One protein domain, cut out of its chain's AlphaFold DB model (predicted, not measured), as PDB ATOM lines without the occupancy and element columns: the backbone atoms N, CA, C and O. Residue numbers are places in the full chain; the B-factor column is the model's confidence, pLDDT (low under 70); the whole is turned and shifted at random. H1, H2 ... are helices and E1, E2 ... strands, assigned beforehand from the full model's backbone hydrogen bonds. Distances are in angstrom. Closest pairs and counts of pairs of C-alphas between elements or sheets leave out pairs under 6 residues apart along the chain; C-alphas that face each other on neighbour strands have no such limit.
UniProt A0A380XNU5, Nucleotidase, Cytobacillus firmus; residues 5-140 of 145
ATOM      1  N   VAL A   5      19.312  -5.191  -7.374       92.38
ATOM      2  CA  VAL A   5      18.908  -6.475  -7.957       92.38
ATOM      3  C   VAL A   5      19.978  -6.908  -8.939       92.38
ATOM      4  O   VAL A   5      20.421  -6.106  -9.756       92.38
ATOM      5  N   LEU A   6      20.374  -8.176  -8.846       90.75
ATOM      6  CA  LEU A   6      21.379  -8.758  -9.726       90.75
ATOM      7  C   LEU A   6      20.864  -8.837 -11.164       90.75
ATOM      8  O   LEU A   6      19.785  -9.381 -11.416       90.75
ATOM      9  N   GLY A   7      21.666  -8.359 -12.104       88.81
ATOM     10  CA  GLY A   7      21.525  -8.638 -13.521       88.81
ATOM     11  C   GLY A   7      22.256  -9.914 -13.939       88.81
ATOM     12  O   GLY A   7      23.080 -10.475 -13.221       88.81
ATOM     13  N   ASN A   8      21.986 -10.359 -15.164       89.75
ATOM     14  CA  ASN A   8      22.597 -11.553 -15.758       89.75
ATOM     15  C   ASN A   8      24.136 -11.495 -15.815       89.75
ATOM     16  O   ASN A   8      24.792 -12.525 -15.690       89.75
ATOM     17  N   TRP A   9      24.723 -10.305 -15.974       90.31
ATOM     18  CA  TRP A   9      26.178 -10.131 -16.036       90.31
ATOM     19  C   TRP A   9      26.868 -10.158 -14.668       90.31
ATOM     20  O   TRP A   9      28.063 -10.446 -14.608       90.31
ATOM     21  N   ASP A  10      26.141  -9.938 -13.569       90.12
ATOM     22  CA  ASP A  10      26.717 -10.008 -12.219       90.12
ATOM     23  C   ASP A  10      27.150 -11.437 -11.863       90.12
ATOM     24  O   ASP A  10      28.108 -11.648 -11.120       90.12
ATOM     25  N   PHE A  11      26.514 -12.443 -12.467       92.75
ATOM     26  CA  PHE A  11      26.890 -13.846 -12.294       92.75
ATOM     27  C   PHE A  11      28.238 -14.205 -12.936       92.75
ATOM     28  O   PHE A  11      28.774 -15.278 -12.658       92.75
ATOM     29  N   SER A  12      28.844 -13.299 -13.714       92.00
ATOM     30  CA  SER A  12      30.177 -13.502 -14.299       92.00
ATOM     31  C   SER A  12      31.289 -13.677 -13.267       92.00
ATOM     32  O   SER A  12      32.273 -14.367 -13.533       92.00
ATOM     33  N   PHE A  13      31.115 -13.107 -12.074       90.00
ATOM     34  CA  PHE A  13      32.050 -13.269 -10.964       90.00
ATOM     35  C   PHE A  13      32.014 -14.684 -10.360       90.00
ATOM     36  O   PHE A  13      32.945 -15.077  -9.660       90.00
ATOM     37  N   GLY A  14      30.963 -15.462 -10.638       90.75
ATOM     38  CA  GLY A  14      30.679 -16.725  -9.966       90.75
ATOM     39  C   GLY A  14      30.109 -16.526  -8.557       90.75
ATOM     40  O   GLY A  14      30.289 -15.481  -7.929       90.75
ATOM     41  N   LYS A  15      29.411 -17.553  -8.048       90.94
ATOM     42  CA  LYS A  15      28.637 -17.510  -6.790       90.94
ATOM     43  C   LYS A  15      29.419 -16.911  -5.614       90.94
ATOM     44  O   LYS A  15      28.941 -15.977  -4.977       90.94
ATOM     45  N   ASP A  16      30.610 -17.433  -5.328       91.81
ATOM     46  CA  ASP A  16      31.348 -17.080  -4.108       91.81
ATOM     47  C   ASP A  16      31.859 -15.636  -4.135       91.81
ATOM     48  O   ASP A  16      31.683 -14.889  -3.169       91.81
ATOM     49  N   GLN A  17      32.444 -15.213  -5.259       93.31
ATOM     50  CA  GLN A  17      32.935 -13.848  -5.417       93.31
ATOM     51  C   GLN A  17      31.780 -12.846  -5.432       93.31
ATOM     52  O   GLN A  17      31.877 -11.796  -4.800       93.31
ATOM     53  N   LEU A  18      30.674 -13.180  -6.102       93.38
ATOM     54  CA  LEU A  18      29.476 -12.348  -6.116       93.38
ATOM     55  C   LEU A  18      28.933 -12.121  -4.700       93.38
ATOM     56  O   LEU A  18      28.650 -10.987  -4.325       93.38
ATOM     57  N   LEU A  19      28.839 -13.175  -3.884       92.75
ATOM     58  CA  LEU A  19      28.392 -13.053  -2.495       92.75
ATOM     59  C   LEU A  19      29.345 -12.210  -1.639       92.75
ATOM     60  O   LEU A  19      28.880 -11.460  -0.783       92.75
ATOM     61  N   ASN A  20      30.657 -12.301  -1.867       94.31
ATOM     62  CA  ASN A  20      31.625 -11.443  -1.184       94.31
ATOM     63  C   ASN A  20      31.423  -9.969  -1.555       94.31
ATOM     64  O   ASN A  20      31.309  -9.136  -0.662       94.31
ATOM     65  N   LEU A  21      31.274  -9.663  -2.848       92.75
ATOM     66  CA  LEU A  21      31.005  -8.303  -3.320       92.75
ATOM     67  C   LEU A  21      29.691  -7.757  -2.750       92.75
ATOM     68  O   LEU A  21      29.650  -6.633  -2.261       92.75
ATOM     69  N   VAL A  22      28.627  -8.565  -2.747       93.00
ATOM     70  CA  VAL A  22      27.323  -8.171  -2.193       93.00
ATOM     71  C   VAL A  22      27.410  -7.836  -0.701       93.00
ATOM     72  O   VAL A  22      26.732  -6.914  -0.249       93.00
ATOM     73  N   ARG A  23      28.237  -8.549   0.074       92.25
ATOM     74  CA  ARG A  23      28.434  -8.265   1.508       92.25
ATOM     75  C   ARG A  23      29.141  -6.935   1.767       92.25
ATOM     76  O   ARG A  23      28.946  -6.365   2.835       92.25
ATOM     77  N   GLU A  24      29.940  -6.455   0.821       93.88
ATOM     78  CA  GLU A  24      30.652  -5.176   0.922       93.88
ATOM     79  C   GLU A  24      29.792  -3.978   0.487       93.88
ATOM     80  O   GLU A  24      30.164  -2.826   0.728       93.88
ATOM     81  N   LEU A  25      28.627  -4.215  -0.130       91.25
ATOM     82  CA  LEU A  25      27.741  -3.140  -0.563       91.25
ATOM     83  C   LEU A  25      27.129  -2.402   0.642       91.25
ATOM     84  O   LEU A  25      26.620  -3.032   1.571       91.25
ATOM     85  N   PRO A  26      27.056  -1.058   0.605       91.94
ATOM     86  CA  PRO A  26      26.430  -0.272   1.671       91.94
ATOM     87  C   PRO A  26      24.891  -0.335   1.642       91.94
ATOM     88  O   PRO A  26      24.225   0.345   2.422       91.94
ATOM     89  N   PHE A  27      24.311  -1.112   0.727       90.06
ATOM     90  CA  PHE A  27      22.876  -1.262   0.520       90.06
ATOM     91  C   PHE A  27      22.513  -2.732   0.265       90.06
ATOM     92  O   PHE A  27      23.345  -3.511  -0.198       90.06
ATOM     93  N   PRO A  28      21.269  -3.135   0.566       93.19
ATOM     94  CA  PRO A  28      20.841  -4.518   0.428       93.19
ATOM     95  C   PRO A  28      20.711  -4.939  -1.043       93.19
ATOM     96  O   PRO A  28      20.061  -4.255  -1.832       93.19
ATOM     97  N   ALA A  29      21.247  -6.113  -1.385       94.50
ATOM     98  CA  ALA A  29      20.885  -6.823  -2.610       94.50
ATOM     99  C   ALA A  29      19.711  -7.783  -2.349       94.50
ATOM    100  O   ALA A  29      19.676  -8.441  -1.301       94.50
ATOM    101  N   VAL A  30      18.763  -7.854  -3.284       95.56
ATOM    102  CA  VAL A  30      17.562  -8.696  -3.191       95.56
ATOM    103  C   VAL A  30      17.319  -9.489  -4.474       95.56
ATOM    104  O   VAL A  30      17.488  -8.968  -5.574       95.56
ATOM    105  N   ALA A  31      16.923 -10.753  -4.326       96.00
ATOM    106  CA  ALA A  31      16.469 -11.611  -5.419       96.00
ATOM    107  C   ALA A  31      15.693 -12.815  -4.861       96.00
ATOM    108  O   ALA A  31      16.225 -13.567  -4.046       96.00
ATOM    109  N   CYS A  32      14.449 -13.016  -5.295       96.31
ATOM    110  CA  CYS A  32      13.584 -14.095  -4.814       96.31
ATOM    111  C   CYS A  32      13.538 -15.318  -5.741       96.31
ATOM    112  O   CYS A  32      13.001 -16.342  -5.341       96.31
ATOM    113  N   ASN A  33      14.081 -15.230  -6.956       95.94
ATOM    114  CA  ASN A  33      14.005 -16.274  -7.988       95.94
ATOM    115  C   ASN A  33      15.367 -16.916  -8.312       95.94
ATOM    116  O   ASN A  33      15.559 -17.456  -9.400       95.94
ATOM    117  N   VAL A  34      16.317 -16.842  -7.374       96.06
ATOM    118  CA  VAL A  34      17.612 -17.525  -7.461       96.06
ATOM    119  C   VAL A  34      17.919 -18.241  -6.151       96.06
ATOM    120  O   VAL A  34      17.935 -17.647  -5.066       96.06
ATOM    121  N   VAL A  35      18.166 -19.538  -6.264       95.88
ATOM    122  CA  VAL A  35      18.506 -20.418  -5.145       95.88
ATOM    123  C   VAL A  35      19.726 -21.252  -5.495       95.88
ATOM    124  O   VAL A  35      20.099 -21.373  -6.662       95.88
ATOM    125  N   ASP A  36      20.369 -21.836  -4.495       94.44
ATOM    126  CA  ASP A  36      21.415 -22.817  -4.735       94.44
ATOM    127  C   ASP A  36      20.869 -24.245  -4.904       94.44
ATOM    128  O   ASP A  36      19.660 -24.493  -4.962       94.44
ATOM    129  N   LEU A  37      21.771 -25.224  -5.020       93.00
ATOM    130  CA  LEU A  37      21.381 -26.621  -5.218       93.00
ATOM    131  C   LEU A  37      20.576 -27.213  -4.051       93.00
ATOM    132  O   LEU A  37      19.789 -28.132  -4.296       93.00
ATOM    133  N   ASN A  38      20.716 -26.657  -2.843       94.19
ATOM    134  CA  ASN A  38      19.967 -27.040  -1.645       94.19
ATOM    135  C   ASN A  38      18.618 -26.308  -1.535       94.19
ATOM    136  O   ASN A  38      17.885 -26.514  -0.572       94.19
ATOM    137  N   ASN A  39      18.268 -25.496  -2.541       92.00
ATOM    138  CA  ASN A  39      17.104 -24.612  -2.565       92.00
ATOM    139  C   ASN A  39      17.160 -23.502  -1.501       92.00
ATOM    140  O   ASN A  39      16.121 -22.969  -1.108       92.00
ATOM    141  N   GLU A  40      18.360 -23.130  -1.050       93.44
ATOM    142  CA  GLU A  40      18.542 -21.964  -0.192       93.44
ATOM    143  C   GLU A  40      18.624 -20.698  -1.041       93.44
ATOM    144  O   GLU A  40      19.278 -20.668  -2.088       93.44
ATOM    145  N   TYR A  41      17.957 -19.637  -0.589       93.62
ATOM    146  CA  TYR A  41      18.008 -18.351  -1.268       93.62
ATOM    147  C   TYR A  41      19.430 -17.803  -1.307       93.62
ATOM    148  O   TYR A  41      20.084 -17.671  -0.273       93.62
ATOM    149  N   LEU A  42      19.884 -17.428  -2.505       94.12
ATOM    150  CA  LEU A  42      21.207 -16.831  -2.668       94.12
ATOM    151  C   LEU A  42      21.278 -15.439  -2.020       94.12
ATOM    152  O   LEU A  42      22.293 -15.070  -1.434       94.12
ATOM    153  N   LEU A  43      20.192 -14.674  -2.135       94.50
ATOM    154  CA  LEU A  43      20.016 -13.342  -1.567       94.50
ATOM    155  C   LEU A  43      18.702 -13.274  -0.798       94.50
ATOM    156  O   LEU A  43      17.830 -14.121  -0.945       94.50
ATOM    157  N   ARG A  44      18.514 -12.220  -0.001       95.19
ATOM    158  CA  ARG A  44      17.206 -11.984   0.618       95.19
ATOM    159  C   ARG A  44      16.154 -11.784  -0.483       95.19
ATOM    160  O   ARG A  44      16.416 -11.027  -1.416       95.19
ATOM    161  N   PRO A  45      14.970 -12.405  -0.389       96.12
ATOM    162  CA  PRO A  45      13.962 -12.290  -1.441       96.12
ATOM    163  C   PRO A  45      13.338 -10.888  -1.503       96.12
ATOM    164  O   PRO A  45      13.043 -10.383  -2.586       96.12
ATOM    165  N   PHE A  46      13.185 -10.247  -0.342       97.12
ATOM    166  CA  PHE A  46      12.661  -8.895  -0.203       97.12
ATOM    167  C   PHE A  46      13.274  -8.176   1.007       97.12
ATOM    168  O   PHE A  46      13.954  -8.781   1.842       97.12
ATOM    169  N   ILE A  47      13.008  -6.876   1.106       96.94
ATOM    170  CA  ILE A  47      13.235  -6.054   2.300       96.94
ATOM    171  C   ILE A  47      11.994  -5.212   2.595       96.94
ATOM    172  O   ILE A  47      11.218  -4.917   1.689       96.94
ATOM    173  N   ILE A  48      11.839  -4.783   3.845       96.69
ATOM    174  CA  ILE A  48      10.844  -3.783   4.242       96.69
ATOM    175  C   ILE A  48      11.597  -2.536   4.686       96.69
ATOM    176  O   ILE A  48      12.539  -2.612   5.478       96.69
ATOM    177  N   LYS A  49      11.188  -1.382   4.170       94.69
ATOM    178  CA  LYS A  49      11.748  -0.086   4.527       94.69
ATOM    179  C   LYS A  49      10.639   0.860   4.950       94.69
ATOM    180  O   LYS A  49       9.686   1.077   4.213       94.69
ATOM    181  N   LYS A  50      10.801   1.478   6.117       93.94
ATOM    182  CA  LYS A  50       9.902   2.530   6.587       93.94
ATOM    183  C   LYS A  50      10.334   3.882   6.019       93.94
ATOM    184  O   LYS A  50      11.472   4.305   6.227       93.94
ATOM    185  N   ILE A  51       9.435   4.547   5.300       92.25
ATOM    186  CA  ILE A  51       9.609   5.898   4.763       92.25
ATOM    187  C   ILE A  51       8.521   6.767   5.392       92.25
ATOM    188  O   ILE A  51       7.352   6.685   5.025       92.25
ATOM    189  N   ASN A  52       8.907   7.588   6.369       91.31
ATOM    190  CA  ASN A  52       7.974   8.305   7.245       91.31
ATOM    191  C   ASN A  52       7.011   7.328   7.951       91.31
ATOM    192  O   ASN A  52       7.458   6.482   8.724       91.31
ATOM    193  N   GLU A  53       5.709   7.439   7.697       92.88
ATOM    194  CA  GLU A  53       4.670   6.571   8.266       92.88
ATOM    195  C   GLU A  53       4.306   5.390   7.355       92.88
ATOM    196  O   GLU A  53       3.499   4.564   7.754       92.88
ATOM    197  N   VAL A  54       4.929   5.283   6.175       94.75
ATOM    198  CA  VAL A  54       4.621   4.267   5.159       94.75
ATOM    199  C   VAL A  54       5.658   3.144   5.203       94.75
ATOM    200  O   VAL A  54       6.863   3.389   5.084       94.75
ATOM    201  N   ASN A  55       5.206   1.903   5.339       96.50
ATOM    202  CA  ASN A  55       6.015   0.701   5.180       96.50
ATOM    203  C   ASN A  55       6.049   0.300   3.700       96.50
ATOM    204  O   ASN A  55       5.015   0.040   3.090       96.50
ATOM    205  N   VAL A  56       7.248   0.228   3.123       97.00
ATOM    206  CA  VAL A  56       7.471  -0.124   1.716       97.00
ATOM    207  C   VAL A  56       8.202  -1.458   1.624       97.00
ATOM    208  O   VAL A  56       9.340  -1.585   2.077       97.00
ATOM    209  N   GLY A  57       7.562  -2.450   1.018       97.56
ATOM    210  CA  GLY A  57       8.138  -3.746   0.683       97.56
ATOM    211  C   GLY A  57       8.797  -3.697  -0.688       97.56
ATOM    212  O   GLY A  57       8.186  -3.250  -1.656       97.56
ATOM    213  N   ILE A  58      10.041  -4.155  -0.784       97.44
ATOM    214  CA  ILE A  58      10.797  -4.186  -2.037       97.44
ATOM    215  C   ILE A  58      11.196  -5.630  -2.329       97.44
ATOM    216  O   ILE A  58      12.010  -6.200  -1.603       97.44
ATOM    217  N   ILE A  59      10.632  -6.202  -3.392       97.44
ATOM    218  CA  ILE A  59      10.912  -7.553  -3.896       97.44
ATOM    219  C   ILE A  59      11.903  -7.448  -5.058       97.44
ATOM    220  O   ILE A  59      11.778  -6.551  -5.893       97.44
ATOM    221  N   GLY A  60      12.878  -8.356  -5.132       96.25
ATOM    222  CA  GLY A  60      13.831  -8.422  -6.246       96.25
ATOM    223  C   GLY A  60      13.644  -9.657  -7.119       96.25
ATOM    224  O   GLY A  60      13.455 -10.748  -6.588       96.25
ATOM    225  N   THR A  61      13.783  -9.526  -8.438       96.06
ATOM    226  CA  THR A  61      13.872 -10.666  -9.372       96.06
ATOM    227  C   THR A  61      15.027 -10.491 -10.352       96.06
ATOM    228  O   THR A  61      15.186  -9.440 -10.965       96.06
ATOM    229  N   THR A  62      15.853 -11.523 -10.500       95.06
ATOM    230  CA  THR A  62      16.953 -11.556 -11.470       95.06
ATOM    231  C   THR A  62      16.510 -12.162 -12.803       95.06
ATOM    232  O   THR A  62      15.407 -12.699 -12.919       95.06
ATOM    233  N   TYR A  63      17.375 -12.088 -13.814       94.00
ATOM    234  CA  TYR A  63      17.119 -12.685 -15.118       94.00
ATOM    235  C   TYR A  63      16.998 -14.216 -14.994       94.00
ATOM    236  O   TYR A  63      17.910 -14.846 -14.463       94.00
ATOM    237  N   PRO A  64      15.900 -14.835 -15.462       92.62
ATOM    238  CA  PRO A  64      15.632 -16.245 -15.190       92.62
ATOM    239  C   PRO A  64      16.420 -17.207 -16.085       92.62
ATOM    240  O   PRO A  64      16.509 -18.374 -15.748       92.62
ATOM    241  N   PHE A  65      16.980 -16.734 -17.204       92.56
ATOM    242  CA  PHE A  65      17.625 -17.583 -18.215       92.56
ATOM    243  C   PHE A  65      19.152 -17.434 -18.215       92.56
ATOM    244  O   PHE A  65      19.793 -17.479 -19.266       92.56
ATOM    245  N   VAL A  66      19.761 -17.171 -17.054       90.75
ATOM    246  CA  VAL A  66      21.230 -17.080 -16.938       90.75
ATOM    247  C   VAL A  66      21.878 -18.416 -17.306       90.75
ATOM    248  O   VAL A  66      22.892 -18.436 -17.987       90.75
ATOM    249  N   ASP A  67      21.278 -19.528 -16.908       90.31
ATOM    250  CA  ASP A  67      21.717 -20.886 -17.228       90.31
ATOM    251  C   ASP A  67      21.540 -21.287 -18.700       90.31
ATOM    252  O   ASP A  67      22.255 -22.169 -19.166       90.31
ATOM    253  N   GLU A  68      20.639 -20.638 -19.437       90.56
ATOM    254  CA  GLU A  68      20.405 -20.929 -20.859       90.56
ATOM    255  C   GLU A  68      21.172 -19.992 -21.807       90.56
ATOM    256  O   GLU A  68      21.544 -20.383 -22.913       90.56
ATOM    257  N   THR A  69      21.374 -18.734 -21.408       90.88
ATOM    258  CA  THR A  69      21.877 -17.670 -22.302       90.88
ATOM    259  C   THR A  69      23.314 -17.238 -22.026       90.88
ATOM    260  O   THR A  69      23.910 -16.560 -22.866       90.88
ATOM    261  N   MET A  70      23.872 -17.600 -20.868       92.25
ATOM    262  CA  MET A  70      25.228 -17.234 -20.451       92.25
ATOM    263  C   MET A  70      26.135 -18.458 -20.342       92.25
ATOM    264  O   MET A  70      25.646 -19.585 -20.335       92.25
ATOM    265  N   PRO A  71      27.468 -18.271 -20.263       92.81
ATOM    266  CA  PRO A  71      28.379 -19.388 -20.043       92.81
ATOM    267  C   PRO A  71      28.025 -20.180 -18.777       92.81
ATOM    268  O   PRO A  71      27.766 -19.580 -17.734       92.81
ATOM    269  N   ASP A  72      28.136 -21.510 -18.834       89.56
ATOM    270  CA  ASP A  72      27.824 -22.439 -17.730       89.56
ATOM    271  C   ASP A  72      28.488 -22.077 -16.391       89.56
ATOM    272  O   ASP A  72      28.007 -22.429 -15.312       89.56
ATOM    273  N   SER A  73      29.624 -21.374 -16.429       90.88
ATOM    274  CA  SER A  73      30.308 -20.910 -15.222       90.88
ATOM    275  C   SER A  73      29.482 -19.916 -14.399       90.88
ATOM    276  O   SER A  73      29.697 -19.838 -13.191       90.88
ATOM    277  N   PHE A  74      28.543 -19.189 -15.010       92.50
ATOM    278  CA  PHE A  74      27.748 -18.144 -14.356       92.50
ATOM    279  C   PHE A  74      26.633 -18.750 -13.495       92.50
ATOM    280  O   PHE A  74      26.330 -18.252 -12.413       92.50
ATOM    281  N   SER A  75      26.043 -19.856 -13.947       92.56
ATOM    282  CA  SER A  75      24.950 -20.560 -13.267       92.56
ATOM    283  C   SER A  75      25.423 -21.740 -12.414       92.56
ATOM    284  O   SER A  75      24.610 -22.416 -11.779       92.56
ATOM    285  N   LYS A  76      26.734 -22.010 -12.354       93.88
ATOM    286  CA  LYS A  76      27.280 -23.176 -11.648       93.88
ATOM    287  C   LYS A  76      26.858 -23.200 -10.174       93.88
ATOM    288  O   LYS A  76      27.300 -22.389  -9.364       93.88
ATOM    289  N   GLY A  77      26.055 -24.203  -9.817       92.50
ATOM    290  CA  GLY A  77      25.561 -24.400  -8.450       92.50
ATOM    291  C   GLY A  77      24.356 -23.530  -8.074       92.50
ATOM    292  O   GLY A  77      24.039 -23.433  -6.887       92.50
ATOM    293  N   LEU A  78      23.706 -22.912  -9.061       95.38
ATOM    294  CA  LEU A  78      22.526 -22.068  -8.910       95.38
ATOM    295  C   LEU A  78      21.359 -22.630  -9.726       95.38
ATOM    296  O   LEU A  78      21.553 -23.331 -10.717       95.38
ATOM    297  N   LYS A  79      20.142 -22.311  -9.295       95.19
ATOM    298  CA  LYS A  79      18.899 -22.562 -10.021       95.19
ATOM    299  C   LYS A  79      18.127 -21.256 -10.115       95.19
ATOM    300  O   LYS A  79      17.999 -20.539  -9.119       95.19
ATOM    301  N   PHE A  80      17.602 -20.990 -11.300       95.31
ATOM    302  CA  PHE A  80      16.813 -19.807 -11.600       95.31
ATOM    303  C   PHE A  80      15.369 -20.216 -11.872       95.31
ATOM    304  O   PHE A  80      15.103 -21.307 -12.377       95.31
ATOM    305  N   SER A  81      14.427 -19.353 -11.510       93.56
ATOM    306  CA  SER A  81      13.014 -19.561 -11.815       93.56
ATOM    307  C   SER A  81      12.400 -18.326 -12.463       93.56
ATOM    308  O   SER A  81      12.921 -17.212 -12.373       93.56
ATOM    309  N   LEU A  82      11.239 -18.520 -13.092       90.38
ATOM    310  CA  LEU A  82      10.428 -17.431 -13.644       90.38
ATOM    311  C   LEU A  82       9.813 -16.525 -12.560       90.38
ATOM    312  O   LEU A  82       9.106 -15.582 -12.896       90.38
ATOM    313  N   GLY A  83      10.033 -16.812 -11.277       89.88
ATOM    314  CA  GLY A  83       9.697 -15.925 -10.168       89.88
ATOM    315  C   GLY A  83       8.210 -15.774  -9.847       89.88
ATOM    316  O   GLY A  83       7.899 -15.115  -8.866       89.88
ATOM    317  N   VAL A  84       7.274 -16.348 -10.613       92.81
ATOM    318  CA  VAL A  84       5.829 -16.112 -10.405       92.81
ATOM    319  C   VAL A  84       5.374 -16.563  -9.013       92.81
ATOM    320  O   VAL A  84       4.770 -15.787  -8.273       92.81
ATOM    321  N   ALA A  85       5.694 -17.802  -8.633       94.00
ATOM    322  CA  ALA A  85       5.313 -18.348  -7.331       94.00
ATOM    323  C   ALA A  85       6.090 -17.675  -6.190       94.00
ATOM    324  O   ALA A  85       5.545 -17.411  -5.120       94.00
ATOM    325  N   GLU A  86       7.365 -17.372  -6.420       95.38
ATOM    326  CA  GLU A  86       8.248 -16.757  -5.440       95.38
ATOM    327  C   GLU A  86       7.844 -15.317  -5.144       95.38
ATOM    328  O   GLU A  86       7.811 -14.929  -3.976       95.38
ATOM    329  N   VAL A  87       7.492 -14.541  -6.170       96.38
ATOM    330  CA  VAL A  87       7.009 -13.169  -6.018       96.38
ATOM    331  C   VAL A  87       5.647 -13.166  -5.329       96.38
ATOM    332  O   VAL A  87       5.498 -12.410  -4.374       96.38
ATOM    333  N   GLN A  88       4.694 -14.031  -5.711       96.62
ATOM    334  CA  GLN A  88       3.404 -14.120  -5.008       96.62
ATOM    335  C   GLN A  88       3.602 -14.447  -3.521       96.62
ATOM    336  O   GLN A  88       3.066 -13.752  -2.662       96.62
ATOM    337  N   ARG A  89       4.473 -15.413  -3.199       96.31
ATOM    338  CA  ARG A  89       4.822 -15.744  -1.809       96.31
ATOM    339  C   ARG A  89       5.408 -14.545  -1.057       96.31
ATOM    340  O   ARG A  89       5.107 -14.352   0.114       96.31
ATOM    341  N   CYS A  90       6.253 -13.742  -1.707       97.00
ATOM    342  CA  CYS A  90       6.789 -12.522  -1.098       97.00
ATOM    343  C   CYS A  90       5.698 -11.470  -0.879       97.00
ATOM    344  O   CYS A  90       5.691 -10.825   0.164       97.00
ATOM    345  N   VAL A  91       4.781 -11.302  -1.834       97.12
ATOM    346  CA  VAL A  91       3.638 -10.388  -1.709       97.12
ATOM    347  C   VAL A  91       2.763 -10.777  -0.520       97.12
ATOM    348  O   VAL A  91       2.414  -9.911   0.276       97.12
ATOM    349  N   ASP A  92       2.446 -12.061  -0.372       97.12
ATOM    350  CA  ASP A  92       1.598 -12.552   0.716       97.12
ATOM    351  C   ASP A  92       2.256 -12.311   2.084       97.12
ATOM    352  O   ASP A  92       1.632 -11.733   2.972       97.12
ATOM    353  N   LEU A  93       3.553 -12.619   2.217       96.94
ATOM    354  CA  LEU A  93       4.326 -12.331   3.432       96.94
ATOM    355  C   LEU A  93       4.383 -10.827   3.748       96.94
ATOM    356  O   LEU A  93       4.252 -10.426   4.898       96.94
ATOM    357  N   LEU A  94       4.557  -9.968   2.740       97.12
ATOM    358  CA  LEU A  94       4.572  -8.515   2.940       97.12
ATOM    359  C   LEU A  94       3.201  -7.978   3.378       97.12
ATOM    360  O   LEU A  94       3.139  -7.043   4.178       97.12
ATOM    361  N   LYS A  95       2.104  -8.567   2.889       94.56
ATOM    362  CA  LYS A  95       0.747  -8.230   3.342       94.56
ATOM    363  C   LYS A  95       0.525  -8.635   4.801       94.56
ATOM    364  O   LYS A  95      -0.063  -7.856   5.545       94.56
ATOM    365  N   GLU A  96       1.020  -9.800   5.226       96.38
ATOM    366  CA  GLU A  96       0.978 -10.231   6.636       96.38
ATOM    367  C   GLU A  96       1.728  -9.255   7.561       96.38
ATOM    368  O   GLU A  96       1.273  -8.959   8.666       96.38
ATOM    369  N   GLU A  97       2.825  -8.674   7.071       94.69
ATOM    370  CA  GLU A  97       3.617  -7.645   7.762       94.69
ATOM    371  C   GLU A  97       2.986  -6.234   7.716       94.69
ATOM    372  O   GLU A  97       3.593  -5.269   8.181       94.69
ATOM    373  N   ASN A  98       1.761  -6.087   7.192       92.94
ATOM    374  CA  ASN A  98       1.041  -4.810   7.063       92.94
ATOM    375  C   ASN A  98       1.851  -3.735   6.311       92.94
ATOM    376  O   ASN A  98       1.940  -2.577   6.725       92.94
ATOM    377  N   VAL A  99       2.477  -4.135   5.204       96.06
ATOM    378  CA  VAL A  99       3.163  -3.220   4.290       96.06
ATOM    379  C   VAL A  99       2.143  -2.438   3.462       96.06
ATOM    380  O   VAL A  99       1.233  -3.018   2.875       96.06
ATOM    381  N   ASP A 100       2.323  -1.120   3.375       95.31
ATOM    382  CA  ASP A 100       1.410  -0.211   2.672       95.31
ATOM    383  C   ASP A 100       1.640  -0.193   1.152       95.31
ATOM    384  O   ASP A 100       0.715   0.044   0.375       95.31
ATOM    385  N   LEU A 101       2.890  -0.404   0.722       95.81
ATOM    386  CA  LEU A 101       3.300  -0.341  -0.680       95.81
ATOM    387  C   LEU A 101       4.279  -1.465  -1.024       95.81
ATOM    388  O   LEU A 101       5.332  -1.579  -0.404       95.81
ATOM    389  N   ILE A 102       3.984  -2.232  -2.070       97.19
ATOM    390  CA  ILE A 102       4.846  -3.298  -2.586       97.19
ATOM    391  C   ILE A 102       5.399  -2.905  -3.959       97.19
ATOM    392  O   ILE A 102       4.656  -2.675  -4.919       97.19
ATOM    393  N   ILE A 103       6.726  -2.856  -4.045       96.25
ATOM    394  CA  ILE A 103       7.494  -2.553  -5.252       96.25
ATOM    395  C   ILE A 103       8.250  -3.812  -5.680       96.25
ATOM    396  O   ILE A 103       9.011  -4.383  -4.899       96.25
ATOM    397  N   LEU A 104       8.091  -4.216  -6.938       95.69
ATOM    398  CA  LEU A 104       8.912  -5.241  -7.573       95.69
ATOM    399  C   LEU A 104      10.001  -4.573  -8.416       95.69
ATOM    400  O   LEU A 104       9.701  -3.823  -9.343       95.69
ATOM    401  N   ILE A 105      11.264  -4.870  -8.123       94.69
ATOM    402  CA  ILE A 105      12.407  -4.511  -8.966       94.69
ATOM    403  C   ILE A 105      12.810  -5.762  -9.746       94.69
ATOM    404  O   ILE A 105      13.169  -6.780  -9.151       94.69
ATOM    405  N   SER A 106      12.737  -5.693 -11.072       93.25
ATOM    406  CA  SER A 106      12.930  -6.844 -11.950       93.25
ATOM    407  C   SER A 106      14.027  -6.623 -12.974       93.25
ATOM    408  O   SER A 106      14.093  -5.589 -13.633       93.25
ATOM    409  N   HIS A 107      14.862  -7.643 -13.147       92.75
ATOM    410  CA  HIS A 107      15.823  -7.768 -14.236       92.75
ATOM    411  C   HIS A 107      15.424  -8.884 -15.224       92.75
ATOM    412  O   HIS A 107      16.276  -9.470 -15.894       92.75
ATOM    413  N   MET A 108      14.130  -9.212 -15.308       87.31
ATOM    414  CA  MET A 108      13.610 -10.248 -16.209       87.31
ATOM    415  C   MET A 108      13.376  -9.730 -17.637       87.31
ATOM    416  O   MET A 108      13.517 -10.486 -18.597       87.31
ATOM    417  N   GLY A 109      13.062  -8.441 -17.789       85.62
ATOM    418  CA  GLY A 109      12.725  -7.822 -19.069       85.62
ATOM    419  C   GLY A 109      11.232  -7.530 -19.206       85.62
ATOM    420  O   GLY A 109      10.382  -8.325 -18.802       85.62
ATOM    421  N   LEU A 110      10.917  -6.405 -19.856       86.25
ATOM    422  CA  LEU A 110       9.564  -5.842 -19.927       86.25
ATOM    423  C   LEU A 110       8.469  -6.827 -20.389       86.25
ATOM    424  O   LEU A 110       7.401  -6.827 -19.779       86.25
ATOM    425  N   PRO A 111       8.668  -7.688 -21.411       87.94
ATOM    426  CA  PRO A 111       7.628  -8.632 -21.825       87.94
ATOM    427  C   PRO A 111       7.288  -9.677 -20.756       87.94
ATOM    428  O   PRO A 111       6.127 -10.064 -20.613       87.94
ATOM    429  N   ILE A 112       8.294 -10.135 -20.004       88.81
ATOM    430  CA  ILE A 112       8.107 -11.115 -18.928       88.81
ATOM    431  C   ILE A 112       7.434 -10.435 -17.742       88.81
ATOM    432  O   ILE A 112       6.455 -10.964 -17.224       88.81
ATOM    433  N   ASP A 113       7.890  -9.234 -17.388       88.81
ATOM    434  CA  ASP A 113       7.308  -8.434 -16.311       88.81
ATOM    435  C   ASP A 113       5.845  -8.081 -16.580       88.81
ATOM    436  O   ASP A 113       5.012  -8.184 -15.684       88.81
ATOM    437  N   TYR A 114       5.500  -7.739 -17.823       88.44
ATOM    438  CA  TYR A 114       4.116  -7.487 -18.221       88.44
ATOM    439  C   TYR A 114       3.230  -8.719 -18.013       88.44
ATOM    440  O   TYR A 114       2.125  -8.621 -17.482       88.44
ATOM    441  N   LYS A 115       3.726  -9.902 -18.394       89.50
ATOM    442  CA  LYS A 115       2.998 -11.152 -18.173       89.50
ATOM    443  C   LYS A 115       2.887 -11.463 -16.680       89.50
ATOM    444  O   LYS A 115       1.809 -11.824 -16.219       89.50
ATOM    445  N   LEU A 116       3.968 -11.293 -15.923       89.12
ATOM    446  CA  LEU A 116       4.010 -11.507 -14.477       89.12
ATOM    447  C   LEU A 116       3.018 -10.594 -13.741       89.12
ATOM    448  O   LEU A 116       2.284 -11.075 -12.884       89.12
ATOM    449  N   ALA A 117       2.901  -9.331 -14.154       89.56
ATOM    450  CA  ALA A 117       1.928  -8.378 -13.618       89.56
ATOM    451  C   ALA A 117       0.468  -8.831 -13.780       89.56
ATOM    452  O   ALA A 117      -0.377  -8.459 -12.976       89.56
ATOM    453  N   SER A 118       0.160  -9.628 -14.811       90.38
ATOM    454  CA  SER A 118      -1.186 -10.187 -15.021       90.38
ATOM    455  C   SER A 118      -1.477 -11.447 -14.200       90.38
ATOM    456  O   SER A 118      -2.614 -11.907 -14.179       90.38
ATOM    457  N   MET A 119      -0.455 -12.032 -13.568       91.69
ATOM    458  CA  MET A 119      -0.548 -13.296 -12.829       91.69
ATOM    459  C   MET A 119      -0.406 -13.123 -11.313       91.69
ATOM    460  O   MET A 119      -0.618 -14.092 -10.589       91.69
ATOM    461  N   ILE A 120      -0.008 -11.937 -10.841       91.44
ATOM    462  CA  ILE A 120       0.291 -11.670  -9.432       91.44
ATOM    463  C   ILE A 120      -0.546 -10.499  -8.936       91.44
ATOM    464  O   ILE A 120      -0.449  -9.391  -9.462       91.44
ATOM    465  N   ASP A 121      -1.282 -10.733  -7.854       89.62
ATOM    466  CA  ASP A 121      -2.143  -9.730  -7.237       89.62
ATOM    467  C   ASP A 121      -1.481  -9.074  -6.019       89.62
ATOM    468  O   ASP A 121      -1.082  -9.731  -5.053       89.62
ATOM    469  N   GLY A 122      -1.468  -7.740  -5.997       90.69
ATOM    470  CA  GLY A 122      -1.006  -6.946  -4.851       90.69
ATOM    471  C   GLY A 122       0.365  -6.296  -5.011       90.69
ATOM    472  O   GLY A 122       0.862  -5.725  -4.047       90.69
ATOM    473  N   ILE A 123       0.963  -6.336  -6.205       93.38
ATOM    474  CA  ILE A 123       2.098  -5.468  -6.538       93.38
ATOM    475  C   ILE A 123       1.562  -4.102  -6.971       93.38
ATOM    476  O   ILE A 123       0.744  -4.008  -7.888       93.38
ATOM    477  N   ASN A 124       2.059  -3.031  -6.353       93.25
ATOM    478  CA  ASN A 124       1.652  -1.671  -6.700       93.25
ATOM    479  C   ASN A 124       2.489  -1.089  -7.844       93.25
ATOM    480  O   ASN A 124       1.960  -0.381  -8.696       93.25
ATOM    481  N   ILE A 125       3.800  -1.360  -7.851       93.06
ATOM    482  CA  ILE A 125       4.751  -0.792  -8.818       93.06
ATOM    483  C   ILE A 125       5.724  -1.875  -9.281       93.06
ATOM    484  O   ILE A 125       6.305  -2.576  -8.455       93.06
ATOM    485  N   ILE A 126       5.956  -1.962 -10.593       92.75
ATOM    486  CA  ILE A 126       7.001  -2.806 -11.189       92.75
ATOM    487  C   ILE A 126       8.033  -1.914 -11.881       92.75
ATOM    488  O   ILE A 126       7.700  -1.143 -12.781       92.75
ATOM    489  N   LEU A 127       9.294  -2.033 -11.464       91.25
ATOM    490  CA  LEU A 127      10.453  -1.395 -12.083       91.25
ATOM    491  C   LEU A 127      11.210  -2.450 -12.900       91.25
ATOM    492  O   LEU A 127      11.943  -3.260 -12.338       91.25
ATOM    493  N   SER A 128      10.995  -2.449 -14.216       86.62
ATOM    494  CA  SER A 128      11.577  -3.417 -15.157       86.62
ATOM    495  C   SER A 128      12.910  -2.930 -15.737       86.62
ATOM    496  O   SER A 128      13.021  -1.782 -16.172       86.62
ATOM    497  N   ALA A 129      13.909  -3.811 -15.770       79.31
ATOM    498  CA  ALA A 129      15.224  -3.618 -16.382       79.31
ATOM    499  C   ALA A 129      15.514  -4.732 -17.418       79.31
ATOM    500  O   ALA A 129      14.593  -5.366 -17.918       79.31
ATOM    501  N   HIS A 130      16.780  -4.977 -17.781       70.19
ATOM    502  CA  HIS A 130      17.255  -5.959 -18.784       70.19
ATOM    503  C   HIS A 130      17.060  -5.596 -20.269       70.19
ATOM    504  O   HIS A 130      17.965  -5.820 -21.070       70.19
ATOM    505  N   SER A 131      15.939  -4.993 -20.666       60.06
ATOM    506  CA  SER A 131      15.762  -4.461 -22.028       60.06
ATOM    507  C   SER A 131      16.015  -2.948 -22.048       60.06
ATOM    508  O   SER A 131      15.501  -2.244 -21.184       60.06
ATOM    509  N   LEU A 132      16.784  -2.430 -23.016       49.53
ATOM    510  CA  LEU A 132      17.066  -0.990 -23.229       49.53
ATOM    511  C   LEU A 132      15.817  -0.209 -23.702       49.53
ATOM    512  O   LEU A 132      15.848   0.489 -24.713       49.53
ATOM    513  N   PHE A 133      14.696  -0.331 -22.994       40.78
ATOM    514  CA  PHE A 133      13.514   0.492 -23.209       40.78
ATOM    515  C   PHE A 133      13.494   1.636 -22.197       40.78
ATOM    516  O   PHE A 133      13.675   1.444 -20.997       40.78
ATOM    517  N   THR A 134      13.277   2.848 -22.698       34.38
ATOM    518  CA  THR A 134      13.023   4.048 -21.900       34.38
ATOM    519  C   THR A 134      11.782   3.803 -21.029       34.38
ATOM    520  O   THR A 134      10.706   3.552 -21.559       34.38
ATOM    521  N   TRP A 135      11.969   3.808 -19.706       35.28
ATOM    522  CA  TRP A 135      11.014   3.565 -18.612       35.28
ATOM    523  C   TRP A 135       9.504   3.592 -18.950       35.28
ATOM    524  O   TRP A 135       8.961   4.631 -19.320       35.28
ATOM    525  N   MET A 136       8.804   2.483 -18.680       37.47
ATOM    526  CA  MET A 136       7.338   2.417 -18.569       37.47
ATOM    527  C   MET A 136       6.954   1.873 -17.188       37.47
ATOM    528  O   MET A 136       7.224   0.713 -16.885       37.47
ATOM    529  N   ALA A 137       6.313   2.697 -16.355       46.72
ATOM    530  CA  ALA A 137       5.681   2.229 -15.124       46.72
ATOM    531  C   ALA A 137       4.377   1.498 -15.481       46.72
ATOM    532  O   ALA A 137       3.459   2.098 -16.041       46.72
ATOM    533  N   LEU A 138       4.307   0.199 -15.185       48.06
ATOM    534  CA  LEU A 138       3.092  -0.601 -15.339       48.06
ATOM    535  C   LEU A 138       2.296  -0.542 -14.029       48.06
ATOM    536  O   LEU A 138       2.800  -0.927 -12.976       48.06
ATOM    537  N   TRP A 139       1.062  -0.040 -14.101       40.94
ATOM    538  CA  TRP A 139       0.109  -0.014 -12.991       40.94
ATOM    539  C   TRP A 139      -0.818  -1.227 -13.104       40.94
ATOM    540  O   TRP A 139      -1.566  -1.326 -14.079       40.94
ATOM    541  N   SER A 140      -0.787  -2.145 -12.134       41.00
ATOM    542  CA  SER A 140      -1.770  -3.232 -12.066       41.00
ATOM    543  C   SER A 140      -2.999  -2.742 -11.290       41.00
ATOM    544  O   SER A 140      -2.924  -2.390 -10.115       41.00
TER     545      SER A 140
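AT A GLANCE: This is residues 5 to 140 of the 145 residues of the protein "Nucleotidase" of Cytobacillus firmus (UniProt A0A380XNU5). A strongly twisted four-stranded sheet, E2, E3, E5 and E6, forms a wall with the helices H5 and H6 over one face and no named helix over the other. Beyond one end of this slab, a cluster of small parts makes the rest of the body: the helices H1, H2, H3 and H4 with the short strand pair E1 and E4. After the edge strand E6, residues 129 to 140 trail off with no named element. The printed part has 136 residues, with six named helices and six named strands in the order H1 H2 E1 E2 E3 H3 H4 E4 H5 E5 H6 E6; the larger sheet, in the order E2 E3 E5 E6, is mixed, the pair E1 and E4 is antiparallel, and the class is mixed, helices and strands. The whole is compact, with a radius of gyration of the C-alphas of 14.6 A, and rounded, spanning 42 by 30 by 27 A.

HOW THE PARTS SIT: H1, residues 10 to 13, touches H4, residues 72 to 75, with Phe 11 and Phe 74 as the closest C-alphas at 4.8 A. H2, residues 15 to 24, is close to H1 but not clearly touching, the closest C-alphas being those of Phe 11 and Leu 18 at 6.9 A. E1, residues 34 to 36, is the antiparallel neighbour of E4, residues 78 to 80, at 150 degrees, with N 35 and O 79 at 3.0 A. E2, residues 46 to 51, and E3, residues 54 to 61, form a hairpin, antiparallel at 153 degrees, with N 49 and O 56 at 2.8 A. H3, residues 66 to 69, and H4 touch only at the corner by their link, the closest C-alphas being those of Asp 67 and Ser 75 at 5.1 A. H5, residues 84 to 96, is on the larger sheet at a height of 9.5 A, over E3 and along the strands, at 15 degrees to E3 on the local plane. Its closest C-alphas to E3 are those of Leu 94 and Gly 57, 6.4 A apart. E5, residues 101 to 106, is parallel to E3 at 21 degrees, with N 103 and O 57 at 2.8 A. H6, residues 110 to 117, is on the same face as H5, at a height of 9.0 A. E6, residues 125 to 128, is parallel to E5 at 11 degrees, with N 127 and O 104 at 2.8 A. H6 lies over E6, only just over that strand alone: 6 of its C-alphas fall on E6 and 2 on E5. The closest C-alphas of H6 and E6 are those of Leu 110 and Ser 128, 5.7 A apart. H5 and H6 on one face of the sheet make two layers, a sheet and its helices. E5, H6 and E6 form a strand-helix-strand unit, two parallel neighbour strands with a helix between, and its crossover is right-handed. In H2, H5 and H6 every O i to N i+4 pair is within hydrogen-bond range; H1, H3 and H4 are too short for such a pair.

IN THESE COORDINATES: H1 begins at C-alpha 10, at (26.717, -10.008, -12.219). Of the longer elements, H2 measures 14.7 A from first to last C-alpha, E2 15.9 A, E3 22.8 A, H5 18.7 A, E5 16.2 A and H6 10.2 A. E3 starts at C-alpha 54, at (4.621, 4.267, 5.159), and E6 ends at C-alpha 128, at (11.577, -3.417, -15.157).

THE WHOLE: The two C-alphas farthest apart are those of Glu 53 and Asp 72, 45.3 A. The printed part has no cut, and no link is long. The mean pLDDT of the printed part is 89.2; residues 131 to 140 are under 70.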